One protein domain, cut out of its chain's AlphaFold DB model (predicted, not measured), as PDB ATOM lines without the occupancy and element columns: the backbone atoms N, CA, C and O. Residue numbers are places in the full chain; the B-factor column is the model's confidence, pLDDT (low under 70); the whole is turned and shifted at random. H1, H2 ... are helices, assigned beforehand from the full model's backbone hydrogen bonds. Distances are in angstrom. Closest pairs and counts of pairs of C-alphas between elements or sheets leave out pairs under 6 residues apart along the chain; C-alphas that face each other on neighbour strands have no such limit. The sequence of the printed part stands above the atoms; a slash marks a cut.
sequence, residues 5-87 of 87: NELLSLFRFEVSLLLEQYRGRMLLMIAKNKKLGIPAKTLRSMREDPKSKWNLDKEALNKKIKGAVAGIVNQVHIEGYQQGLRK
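What this domain is: This is residues 5 to 87 of the 87 residues of an uncharacterized protein of Bacteroidaceae bacterium (UniProt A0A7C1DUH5). Two long helices, H1 and H3, lie side by side and run opposite ways, like the two legs of a long hairpin shape, with the short helix H2 in the bend at one end. At the other end the last part of H3 and the residues after it, residues 77 to 87, stick out. The printed part has 83 residues with three named helices in the order H1, H2, H3 and no named strand; the class is all helix. It is extended, with a radius of gyration of the C-alphas of 19.0 A, and only just a rod, spanning 67 by 22 by 12 A.

Where its parts are: Find C-alpha 5 at (-5.457, 42.710, 7.854); from there H1, residues 5 to 35, runs 45.0 A to C-alpha 35 at (-33.952, 8.416, 1.592). Next comes H2, residues 40 to 48. H3, residues 53 to 85, is the longest helix with 33 residues, and runs 47.8 A to C-alpha 85 at (-0.033, 51.930, 27.832).

How they stand to each other: Look first at H1 and H3, which touch at a shallow tilt of 7 degrees, opposite ways; their closest C-alphas, those of Val 15 and Ile 65, are 6.3 A apart. H1 and H2 are close but not clearly touching, with the C-alphas of Ile 30 and Leu 43 closest at 8.0 A, at a steep tilt of 42 degrees. H2 and H3 touch only at the corner by their link, H3 with residues 54 to 55 alone; the closest C-alphas, those of Arg 47 and Trp 54, are 5.7 A apart. In H1, H2 and H3 every O i to N i+4 pair is within hydrogen-bond range.

The domain as a whole: The two C-alphas farthest apart, those of Gly 37 and Lys 87, are 67.4 A apart. Without residues 77 to 87, which stand free, the body spans 49 by 20 by 12 A. The printed part has no cut, and the links H1 to H2 and H2 to H3 are tight. Look in the B-factor column for the mean pLDDT of the printed part, 84.4; residues 84 to 87, up to the chain's last residue, are under 70.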
ATOM      1  N   ASN A   5      -5.115  43.494   9.040       75.94
ATOM      2  CA  ASN A   5      -5.457  42.710   7.854       75.94
ATOM      3  C   ASN A   5      -5.339  41.191   8.074       75.94
ATOM      4  O   ASN A   5      -6.171  40.442   7.562       75.94
ATOM      5  N   GLU A   6      -4.356  40.725   8.845       79.81
ATOM      6  CA  GLU A   6      -4.204  39.305   9.191       79.81
ATOM      7  C   GLU A   6      -5.335  38.825  10.104       79.81
ATOM      8  O   GLU A   6      -5.906  37.762   9.857       79.81
ATOM      9  N   LEU A   7      -5.729  39.626  11.100       76.25
ATOM     10  CA  LEU A   7      -6.859  39.308  11.982       76.25
ATOM     11  C   LEU A   7      -8.183  39.241  11.215       76.25
ATOM     12  O   LEU A   7      -8.975  38.316  11.407       76.25
ATOM     13  N   LEU A   8      -8.408  40.182  10.295       79.06
ATOM     14  CA  LEU A   8      -9.585  40.168   9.431       79.06
ATOM     15  C   LEU A   8      -9.582  38.961   8.480       79.06
ATOM     16  O   LEU A   8     -10.637  38.387   8.204       79.06
ATOM     17  N   SER A   9      -8.411  38.560   7.979       83.06
ATOM     18  CA  SER A   9      -8.267  37.363   7.145       83.06
ATOM     19  C   SER A   9      -8.576  36.087   7.933       83.06
ATOM     20  O   SER A   9      -9.347  35.247   7.463       83.06
ATOM     21  N   LEU A  10      -8.051  35.971   9.158       82.88
ATOM     22  CA  LEU A  10      -8.316  34.840  10.050       82.88
ATOM     23  C   LEU A  10      -9.808  34.729  10.388       82.88
ATOM     24  O   LEU A  10     -10.379  33.644  10.298       82.88
ATOM     25  N   PHE A  11     -10.463  35.854  10.679       83.12
ATOM     26  CA  PHE A  11     -11.910  35.901  10.883       83.12
ATOM     27  C   PHE A  11     -12.697  35.385   9.683       83.12
ATOM     28  O   PHE A  11     -13.591  34.551   9.821       83.12
ATOM     29  N   ARG A  12     -12.386  35.911   8.492       83.38
ATOM     30  CA  ARG A  12     -13.063  35.516   7.253       83.38
ATOM     31  C   ARG A  12     -12.907  34.020   7.021       83.38
ATOM     32  O   ARG A  12     -13.879  33.367   6.645       83.38
ATOM     33  N   PHE A  13     -11.719  33.481   7.281       87.69
ATOM     34  CA  PHE A  13     -11.456  32.050   7.203       87.69
ATOM     35  C   PHE A  13     -12.293  31.247   8.214       87.69
ATOM     36  O   PHE A  13     -12.975  30.300   7.821       87.69
ATOM     37  N   GLU A  14     -12.333  31.658   9.484       87.06
ATOM     38  CA  GLU A  14     -13.134  30.997  10.522       87.06
ATOM     39  C   GLU A  14     -14.635  30.997  10.188       87.06
ATOM     40  O   GLU A  14     -15.294  29.956  10.237       87.06
ATOM     41  N   VAL A  15     -15.182  32.144   9.772       85.81
ATOM     42  CA  VAL A  15     -16.587  32.247   9.345       85.81
ATOM     43  C   VAL A  15     -16.859  31.365   8.129       85.81
ATOM     44  O   VAL A  15     -17.898  30.706   8.078       85.81
ATOM     45  N   SER A  16     -15.930  31.307   7.173       87.19
ATOM     46  CA  SER A  16     -16.079  30.468   5.980       87.19
ATOM     47  C   SER A  16     -16.174  28.988   6.356       87.19
ATOM     48  O   SER A  16     -17.109  28.314   5.924       87.19
ATOM     49  N   LEU A  17     -15.305  28.506   7.253       90.69
ATOM     50  CA  LEU A  17     -15.367  27.138   7.784       90.69
ATOM     51  C   LEU A  17     -16.700  26.843   8.484       90.69
ATOM     52  O   LEU A  17     -17.293  25.780   8.283       90.69
ATOM     53  N   LEU A  18     -17.204  27.779   9.293       88.44
ATOM     54  CA  LEU A  18     -18.493  27.626   9.972       88.44
ATOM     55  C   LEU A  18     -19.658  27.509   8.974       88.44
ATOM     56  O   LEU A  18     -20.542  26.661   9.146       88.44
ATOM     57  N   LEU A  19     -19.650  28.328   7.919       87.31
ATOM     58  CA  LEU A  19     -20.660  28.297   6.859       87.31
ATOM     59  C   LEU A  19     -20.595  27.000   6.044       87.31
ATOM     60  O   LEU A  19     -21.637  26.396   5.772       87.31
ATOM     61  N   GLU A  20     -19.396  26.534   5.695       91.81
ATOM     62  CA  GLU A  20     -19.198  25.270   4.980       91.81
ATOM     63  C   GLU A  20     -19.689  24.070   5.795       91.81
ATOM     64  O   GLU A  20     -20.430  23.228   5.278       91.81
ATOM     65  N   GLN A  21     -19.364  24.021   7.090       89.19
ATOM     66  CA  GLN A  21     -19.856  22.975   7.988       89.19
ATOM     67  C   GLN A  21     -21.385  22.969   8.077       89.19
ATOM     68  O   GLN A  21     -22.006  21.902   8.026       89.19
ATOM     69  N   TYR A  22     -22.012  24.143   8.193       89.12
ATOM     70  CA  TYR A  22     -23.469  24.252   8.202       89.12
ATOM     71  C   TYR A  22     -24.079  23.758   6.886       89.12
ATOM     72  O   TYR A  22     -24.988  22.925   6.903       89.12
ATOM     73  N   ARG A  23     -23.534  24.195   5.743       88.69
ATOM     74  CA  ARG A  23     -23.962  23.730   4.416       88.69
ATOM     75  C   ARG A  23     -23.876  22.207   4.309       88.69
ATOM     76  O   ARG A  23     -24.846  21.578   3.885       88.69
ATOM     77  N   GLY A  24     -22.762  21.611   4.732       91.38
ATOM     78  CA  GLY A  24     -22.569  20.159   4.724       91.38
ATOM     79  C   GLY A  24     -23.618  19.415   5.556       91.38
ATOM     80  O   GLY A  24     -24.224  18.451   5.083       91.38
ATOM     81  N   ARG A  25     -23.909  19.900   6.771       89.06
ATOM     82  CA  ARG A  25     -24.951  19.322   7.641       89.06
ATOM     83  C   ARG A  25     -26.343  19.398   7.016       89.06
ATOM     84  O   ARG A  25     -27.093  18.424   7.089       89.06
ATOM     85  N   MET A  26     -26.682  20.517   6.376       87.62
ATOM     86  CA  MET A  26     -27.978  20.687   5.711       87.62
ATOM     87  C   MET A  26     -28.136  19.755   4.512       87.62
ATOM     88  O   MET A  26     -29.170  19.103   4.380       87.62
ATOM     89  N   LEU A  27     -27.097  19.617   3.684       89.88
ATOM     90  CA  LEU A  27     -27.104  18.668   2.569       89.88
ATOM     91  C   LEU A  27     -27.286  17.227   3.054       89.88
ATOM     92  O   LEU A  27     -28.114  16.496   2.507       89.88
ATOM     93  N   LEU A  28     -26.582  16.834   4.121       90.56
ATOM     94  CA  LEU A  28     -26.734  15.510   4.723       90.56
ATOM     95  C   LEU A  28     -28.162  15.278   5.232       90.56
ATOM     96  O   LEU A  28     -28.724  14.203   5.030       90.56
ATOM     97  N   MET A  29     -28.762  16.276   5.879       88.06
ATOM     98  CA  MET A  29     -30.133  16.187   6.374       88.06
ATOM     99  C   MET A  29     -31.143  16.046   5.228       88.06
ATOM    100  O   MET A  29     -32.004  15.170   5.284       88.06
ATOM    101  N   ILE A  30     -31.018  16.845   4.164       87.31
ATOM    102  CA  ILE A  30     -31.863  16.727   2.964       87.31
ATOM    103  C   ILE A  30     -31.728  15.325   2.356       87.31
ATOM    104  O   ILE A  30     -32.736  14.679   2.075       87.31
ATOM    105  N   ALA A  31     -30.497  14.830   2.195       90.56
ATOM    106  CA  ALA A  31     -30.237  13.508   1.631       90.56
ATOM    107  C   ALA A  31     -30.847  12.381   2.483       90.56
ATOM    108  O   ALA A  31     -31.478  11.473   1.940       90.56
ATOM    109  N   LYS A  32     -30.713  12.459   3.816       89.44
ATOM    110  CA  LYS A  32     -31.335  11.510   4.755       89.44
ATOM    111  C   LYS A  32     -32.856  11.521   4.636       89.44
ATOM    112  O   LYS A  32     -33.455  10.466   4.470       89.44
ATOM    113  N   ASN A  33     -33.475  12.697   4.648       88.12
ATOM    114  CA  ASN A  33     -34.929  12.803   4.543       88.12
ATOM    115  C   ASN A  33     -35.464  12.329   3.186       88.12
ATOM    116  O   ASN A  33     -36.509  11.689   3.133       88.12
ATOM    117  N   LYS A  34     -34.722  12.574   2.096       87.75
ATOM    118  CA  LYS A  34     -35.052  12.028   0.773       87.75
ATOM    119  C   LYS A  34     -35.021  10.497   0.781       87.75
ATOM    120  O   LYS A  34     -35.930   9.880   0.237       87.75
ATOM    121  N   LYS A  35     -34.016   9.881   1.421       92.31
ATOM    122  CA  LYS A  35     -33.952   8.416   1.592       92.31
ATOM    123  C   LYS A  35     -35.104   7.858   2.431       92.31
ATOM    124  O   LYS A  35     -35.522   6.735   2.189       92.31
ATOM    125  N   LEU A  36     -35.624   8.636   3.377       92.44
ATOM    126  CA  LEU A  36     -36.787   8.274   4.196       92.44
ATOM    127  C   LEU A  36     -38.134   8.512   3.490       92.44
ATOM    128  O   LEU A  36     -39.179   8.328   4.104       92.44
ATOM    129  N   GLY A  37     -38.134   8.950   2.226       91.31
ATOM    130  CA  GLY A  37     -39.361   9.199   1.468       91.31
ATOM    131  C   GLY A  37     -40.140  10.438   1.915       91.31
ATOM    132  O   GLY A  37     -41.308  10.582   1.561       91.31
ATOM    133  N   ILE A  38     -39.524  11.351   2.678       88.56
ATOM    134  CA  ILE A  38     -40.213  12.552   3.159       88.56
ATOM    135  C   ILE A  38     -40.484  13.506   1.982       88.56
ATOM    136  O   ILE A  38     -39.540  13.906   1.288       88.56
ATOM    137  N   PRO A  39     -41.743  13.935   1.766       89.88
ATOM    138  CA  PRO A  39     -42.084  14.863   0.696       89.88
ATOM    139  C   PRO A  39     -41.397  16.226   0.846       89.88
ATOM    140  O   PRO A  39     -41.255  16.767   1.944       89.88
ATOM    141  N   ALA A  40     -41.068  16.856  -0.284       85.25
ATOM    142  CA  ALA A  40     -40.440  18.180  -0.303       85.25
ATOM    143  C   ALA A  40     -41.279  19.264   0.401       85.25
ATOM    144  O   ALA A  40     -40.716  20.194   0.977       85.25
ATOM    145  N   LYS A  41     -42.614  19.144   0.386       89.06
ATOM    146  CA  LYS A  41     -43.525  20.053   1.101       89.06
ATOM    147  C   LYS A  41     -43.298  19.996   2.615       89.06
ATOM    148  O   LYS A  41     -43.159  21.041   3.241       89.06
ATOM    149  N   THR A  42     -43.168  18.793   3.171       87.06
ATOM    150  CA  THR A  42     -42.865  18.573   4.591       87.06
ATOM    151  C   THR A  42     -41.483  19.111   4.958       87.06
ATOM    152  O   THR A  42     -41.299  19.696   6.018       87.06
ATOM    153  N   LEU A  43     -40.497  19.000   4.061       84.56
ATOM    154  CA  LEU A  43     -39.176  19.593   4.299       84.56
ATOM    155  C   LEU A  43     -39.212  21.121   4.368       84.56
ATOM    156  O   LEU A  43     -38.484  21.712   5.164       84.56
ATOM    157  N   ARG A  44     -40.063  21.767   3.562       86.75
ATOM    158  CA  ARG A  44     -40.267  23.220   3.641       86.75
ATOM    159  C   ARG A  44     -40.932  23.616   4.955       86.75
ATOM    160  O   ARG A  44     -40.414  24.505   5.618       86.75
ATOM    161  N   SER A  45     -41.980  22.907   5.381       88.50
ATOM    162  CA  SER A  45     -42.632  23.204   6.664       88.50
ATOM    163  C   SER A  45     -41.693  22.984   7.853       88.50
ATOM    164  O   SER A  45     -41.671  23.790   8.774       88.50
ATOM    165  N   MET A  46     -40.839  21.953   7.815       85.12
ATOM    166  CA  MET A  46     -39.795  21.764   8.831       85.12
ATOM    167  C   MET A  46     -38.793  22.922   8.841       85.12
ATOM    168  O   MET A  46     -38.363  23.346   9.904       85.12
ATOM    169  N   ARG A  47     -38.407  23.460   7.680       84.38
ATOM    170  CA  ARG A  47     -37.508  24.623   7.618       84.38
ATOM    171  C   ARG A  47     -38.128  25.875   8.250       84.38
ATOM    172  O   ARG A  47     -37.396  26.700   8.789       84.38
ATOM    173  N   GLU A  48     -39.443  26.024   8.166       87.25
ATOM    174  CA  GLU A  48     -40.182  27.162   8.720       87.25
ATOM    175  C   GLU A  48     -40.468  27.008  10.221       87.25
ATOM    176  O   GLU A  48     -40.520  28.013  10.924       87.25
ATOM    177  N   ASP A  49     -40.570  25.777  10.732       90.00
ATOM    178  CA  ASP A  49     -40.772  25.503  12.159       90.00
ATOM    179  C   ASP A  49     -39.545  25.923  12.999       90.00
ATOM    180  O   ASP A  49     -38.473  25.319  12.860       90.00
ATOM    181  N   PRO A  50     -39.669  26.910  13.911       87.50
ATOM    182  CA  PRO A  50     -38.569  27.384  14.755       87.50
ATOM    183  C   PRO A  50     -37.933  26.297  15.629       87.50
ATOM    184  O   PRO A  50     -36.753  26.389  15.962       87.50
ATOM    185  N   LYS A  51     -38.692  25.257  15.994       89.38
ATOM    186  CA  LYS A  51     -38.213  24.155  16.842       89.38
ATOM    187  C   LYS A  51     -37.574  23.026  16.043       89.38
ATOM    188  O   LYS A  51     -37.064  22.068  16.627       89.38
ATOM    189  N   SER A  52     -37.584  23.111  14.716       88.12
ATOM    190  CA  SER A  52     -36.971  22.089  13.890       88.12
ATOM    191  C   SER A  52     -35.459  22.074  14.059       88.12
ATOM    192  O   SER A  52     -34.805  23.092  14.301       88.12
ATOM    193  N   LYS A  53     -34.868  20.903  13.808       85.06
ATOM    194  CA  LYS A  53     -33.412  20.755  13.748       85.06
ATOM    195  C   LYS A  53     -32.761  21.762  12.785       85.06
ATOM    196  O   LYS A  53     -31.645  22.199  13.039       85.06
ATOM    197  N   TRP A  54     -33.462  22.157  11.717       85.25
ATOM    198  CA  TRP A  54     -32.979  23.138  10.744       85.25
ATOM    199  C   TRP A  54     -32.738  24.503  11.386       85.25
ATOM    200  O   TRP A  54     -31.670  25.098  11.208       85.25
ATOM    201  N   ASN A  55     -33.726  24.991  12.136       87.00
ATOM    202  CA  ASN A  55     -33.642  26.286  12.795       87.00
ATOM    203  C   ASN A  55     -32.718  26.240  14.009       87.00
ATOM    204  O   ASN A  55     -31.896  27.139  14.151       87.00
ATOM    205  N   LEU A  56     -32.721  25.150  14.779       90.25
ATOM    206  CA  LEU A  56     -31.770  24.962  15.878       90.25
ATOM    207  C   LEU A  56     -30.308  24.977  15.395       90.25
ATOM    208  O   LEU A  56     -29.468  25.663  15.978       90.25
ATOM    209  N   ASP A  57     -29.993  24.280  14.297       88.31
ATOM    210  CA  ASP A  57     -28.639  24.282  13.726       88.31
ATOM    211  C   ASP A  57     -28.267  25.665  13.150       88.31
ATOM    212  O   ASP A  57     -27.113  26.091  13.255       88.31
ATOM    213  N   LYS A  58     -29.236  26.397  12.577       87.75
ATOM    214  CA  LYS A  58     -29.044  27.777  12.093       87.75
ATOM    215  C   LYS A  58     -28.773  28.747  13.246       87.75
ATOM    216  O   LYS A  58     -27.875  29.583  13.155       87.75
ATOM    217  N   GLU A  59     -29.518  28.641  14.340       90.56
ATOM    218  CA  GLU A  59     -29.296  29.443  15.542       90.56
ATOM    219  C   GLU A  59     -27.938  29.143  16.178       90.56
ATOM    220  O   GLU A  59     -27.217  30.069  16.557       90.56
ATOM    221  N   ALA A  60     -27.551  27.867  16.248       90.50
ATOM    222  CA  ALA A  60     -26.236  27.463  16.730       90.50
ATOM    223  C   ALA A  60     -25.106  28.045  15.862       90.50
ATOM    224  O   ALA A  60     -24.124  28.554  16.406       90.50
ATOM    225  N   LEU A  61     -25.252  28.032  14.532       90.69
ATOM    226  CA  LEU A  61     -24.320  28.697  13.616       90.69
ATOM    227  C   LEU A  61     -24.226  30.201  13.910       90.69
ATOM    228  O   LEU A  61     -23.127  30.723  14.080       90.69
ATOM    229  N   ASN A  62     -25.364  30.889  14.021       88.44
ATOM    230  CA  ASN A  62     -25.391  32.323  14.310       88.44
ATOM    231  C   ASN A  62     -24.697  32.655  15.638       88.44
ATOM    232  O   ASN A  62     -23.972  33.646  15.718       88.44
ATOM    233  N   LYS A  63     -24.881  31.829  16.676       92.88
ATOM    234  CA  LYS A  63     -24.179  31.986  17.960       92.88
ATOM    235  C   LYS A  63     -22.665  31.842  17.801       92.88
ATOM    236  O   LYS A  63     -21.932  32.660  18.345       92.88
ATOM    237  N   LYS A  64     -22.196  30.863  17.020       90.31
ATOM    238  CA  LYS A  64     -20.761  30.687  16.738       90.31
ATOM    239  C   LYS A  64     -20.168  31.875  15.984       90.31
ATOM    240  O   LYS A  64     -19.135  32.383  16.397       90.31
ATOM    241  N   ILE A  65     -20.851  32.368  14.947       85.69
ATOM    242  CA  ILE A  65     -20.406  33.551  14.192       85.69
ATOM    243  C   ILE A  65     -20.333  34.781  15.106       85.69
ATOM    244  O   ILE A  65     -19.339  35.499  15.081       85.69
ATOM    245  N   LYS A  66     -21.344  35.007  15.960       86.38
ATOM    246  CA  LYS A  66     -21.310  36.095  16.954       86.38
ATOM    247  C   LYS A  66     -20.126  35.963  17.918       86.38
ATOM    248  O   LYS A  66     -19.518  36.972  18.251       86.38
ATOM    249  N   GLY A  67     -19.791  34.739  18.331       87.56
ATOM    250  CA  GLY A  67     -18.606  34.459  19.146       87.56
ATOM    251  C   GLY A  67     -17.300  34.833  18.442       87.56
ATOM    252  O   GLY A  67     -16.487  35.546  19.023       87.56
ATOM    253  N   ALA A  68     -17.141  34.436  17.176       83.38
ATOM    254  CA  ALA A  68     -15.974  34.798  16.368       83.38
ATOM    255  C   ALA A  68     -15.838  36.326  16.214       83.38
ATOM    256  O   ALA A  68     -14.762  36.883  16.425       83.38
ATOM    257  N   VAL A  69     -16.949  37.028  15.945       82.88
ATOM    258  CA  VAL A  69     -16.982  38.503  15.884       82.88
ATOM    259  C   VAL A  69     -16.547  39.126  17.213       82.88
ATOM    260  O   VAL A  69     -15.713  40.029  17.220       82.88
ATOM    261  N   ALA A  70     -17.083  38.644  18.340       82.81
ATOM    262  CA  ALA A  70     -16.724  39.150  19.662       82.81
ATOM    263  C   ALA A  70     -15.229  38.956  19.970       82.81
ATOM    264  O   ALA A  70     -14.610  39.846  20.550       82.81
ATOM    265  N   GLY A  71     -14.637  37.841  19.527       81.38
ATOM    266  CA  GLY A  71     -13.202  37.581  19.646       81.38
ATOM    267  C   GLY A  71     -12.351  38.665  18.982       81.38
ATOM    268  O   GLY A  71     -11.437  39.193  19.608       81.38
ATOM    269  N   ILE A  72     -12.700  39.074  17.760       81.19
ATOM    270  CA  ILE A  72     -11.961  40.122  17.030       81.19
ATOM    271  C   ILE A  72     -12.151  41.487  17.660       81.19
ATOM    272  O   ILE A  72     -11.180  42.222  17.805       81.19
ATOM    273  N   VAL A  73     -13.379  41.830  18.055       79.25
ATOM    274  CA  VAL A  73     -13.644  43.103  18.739       79.25
ATOM    275  C   VAL A  73     -12.800  43.204  20.011       79.25
ATOM    276  O   VAL A  73     -12.175  44.237  20.249       79.25
ATOM    277  N   ASN A  74     -12.725  42.118  20.784       80.25
ATOM    278  CA  ASN A  74     -11.907  42.060  21.988       80.25
ATOM    279  C   ASN A  74     -10.407  42.170  21.670       80.25
ATOM    280  O   ASN A  74      -9.695  42.926  22.325       80.25
ATOM    281  N   GLN A  75      -9.933  41.484  20.626       78.12
ATOM    282  CA  GLN A  75      -8.543  41.565  20.171       78.12
ATOM    283  C   GLN A  75      -8.153  43.008  19.801       78.12
ATOM    284  O   GLN A  75      -7.135  43.513  20.268       78.12
ATOM    285  N   VAL A  76      -9.004  43.697  19.033       78.44
ATOM    286  CA  VAL A  76      -8.823  45.105  18.639       78.44
ATOM    287  C   VAL A  76      -8.805  46.024  19.865       78.44
ATOM    288  O   VAL A  76      -7.982  46.935  19.944       78.44
ATOM    289  N   HIS A  77      -9.685  45.788  20.844       76.12
ATOM    290  CA  HIS A  77      -9.689  46.550  22.098       76.12
ATOM    291  C   HIS A  77      -8.401  46.351  22.906       76.12
ATOM    292  O   HIS A  77      -7.835  47.326  23.401       76.12
ATOM    293  N   ILE A  78      -7.904  45.113  23.009       79.56
ATOM    294  CA  ILE A  78      -6.645  44.798  23.700       79.56
ATOM    295  C   ILE A  78      -5.461  45.486  23.010       79.56
ATOM    296  O   ILE A  78      -4.619  46.071  23.692       79.56
ATOM    297  N   GLU A  79      -5.402  45.465  21.675       77.56
ATOM    298  CA  GLU A  79      -4.363  46.168  20.911       77.56
ATOM    299  C   GLU A  79      -4.383  47.676  21.172       77.56
ATOM    300  O   GLU A  79      -3.335  48.266  21.447       77.56
ATOM    301  N   GLY A  80      -5.567  48.297  21.152       74.00
ATOM    302  CA  GLY A  80      -5.726  49.718  21.469       74.00
ATOM    303  C   GLY A  80      -5.269  50.059  22.891       74.00
ATOM    304  O   GLY A  80      -4.550  51.038  23.094       74.00
ATOM    305  N   TYR A  81      -5.610  49.215  23.868       75.06
ATOM    306  CA  TYR A  81      -5.190  49.388  25.258       75.06
ATOM    307  C   TYR A  81      -3.667  49.266  25.429       75.06
ATOM    308  O   TYR A  81      -3.041  50.110  26.066       75.06
ATOM    309  N   GLN A  82      -3.040  48.261  24.809       75.19
ATOM    310  CA  GLN A  82      -1.584  48.082  24.858       75.19
ATOM    311  C   GLN A  82      -0.818  49.225  24.183       75.19
ATOM    312  O   GLN A  82       0.252  49.602  24.657       75.19
ATOM    313  N   GLN A  83      -1.343  49.784  23.090       71.88
ATOM    314  CA  GLN A  83      -0.758  50.970  22.460       71.88
ATOM    315  C   GLN A  83      -0.886  52.210  23.352       71.88
ATOM    316  O   GLN A  83       0.051  53.000  23.421       71.88
ATOM    317  N   GLY A  84      -2.012  52.361  24.058       69.38
ATOM    318  CA  GLY A  84      -2.225  53.436  25.028       69.38
ATOM    319  C   GLY A  84      -1.286  53.362  26.235       69.38
ATOM    320  O   GLY A  84      -0.797  54.394  26.668       69.38
ATOM    321  N   LEU A  85      -0.978  52.157  26.726       62.75
ATOM    322  CA  LEU A  85      -0.033  51.930  27.832       62.75
ATOM    323  C   LEU A  85       1.447  52.123  27.459       62.75
ATOM    324  O   LEU A  85       2.296  52.186  28.345       62.75
ATOM    325  N   ARG A  86       1.780  52.129  26.164       56.84
ATOM    326  CA  ARG A  86       3.147  52.349  25.658       56.84
ATOM    327  C   ARG A  86       3.446  53.820  25.343       56.84
ATOM    328  O   ARG A  86       4.555  54.107  24.894       56.84
ATOM    329  N   LYS A  87       2.468  54.708  25.520       51.97
ATOM    330  CA  LYS A  87       2.640  56.165  25.499       51.97
ATOM    331  C   LYS A  87       2.840  56.678  26.915       51.97
ATOM    332  O   LYS A  87       3.571  57.680  27.040       51.97
TER     333      LYS A  87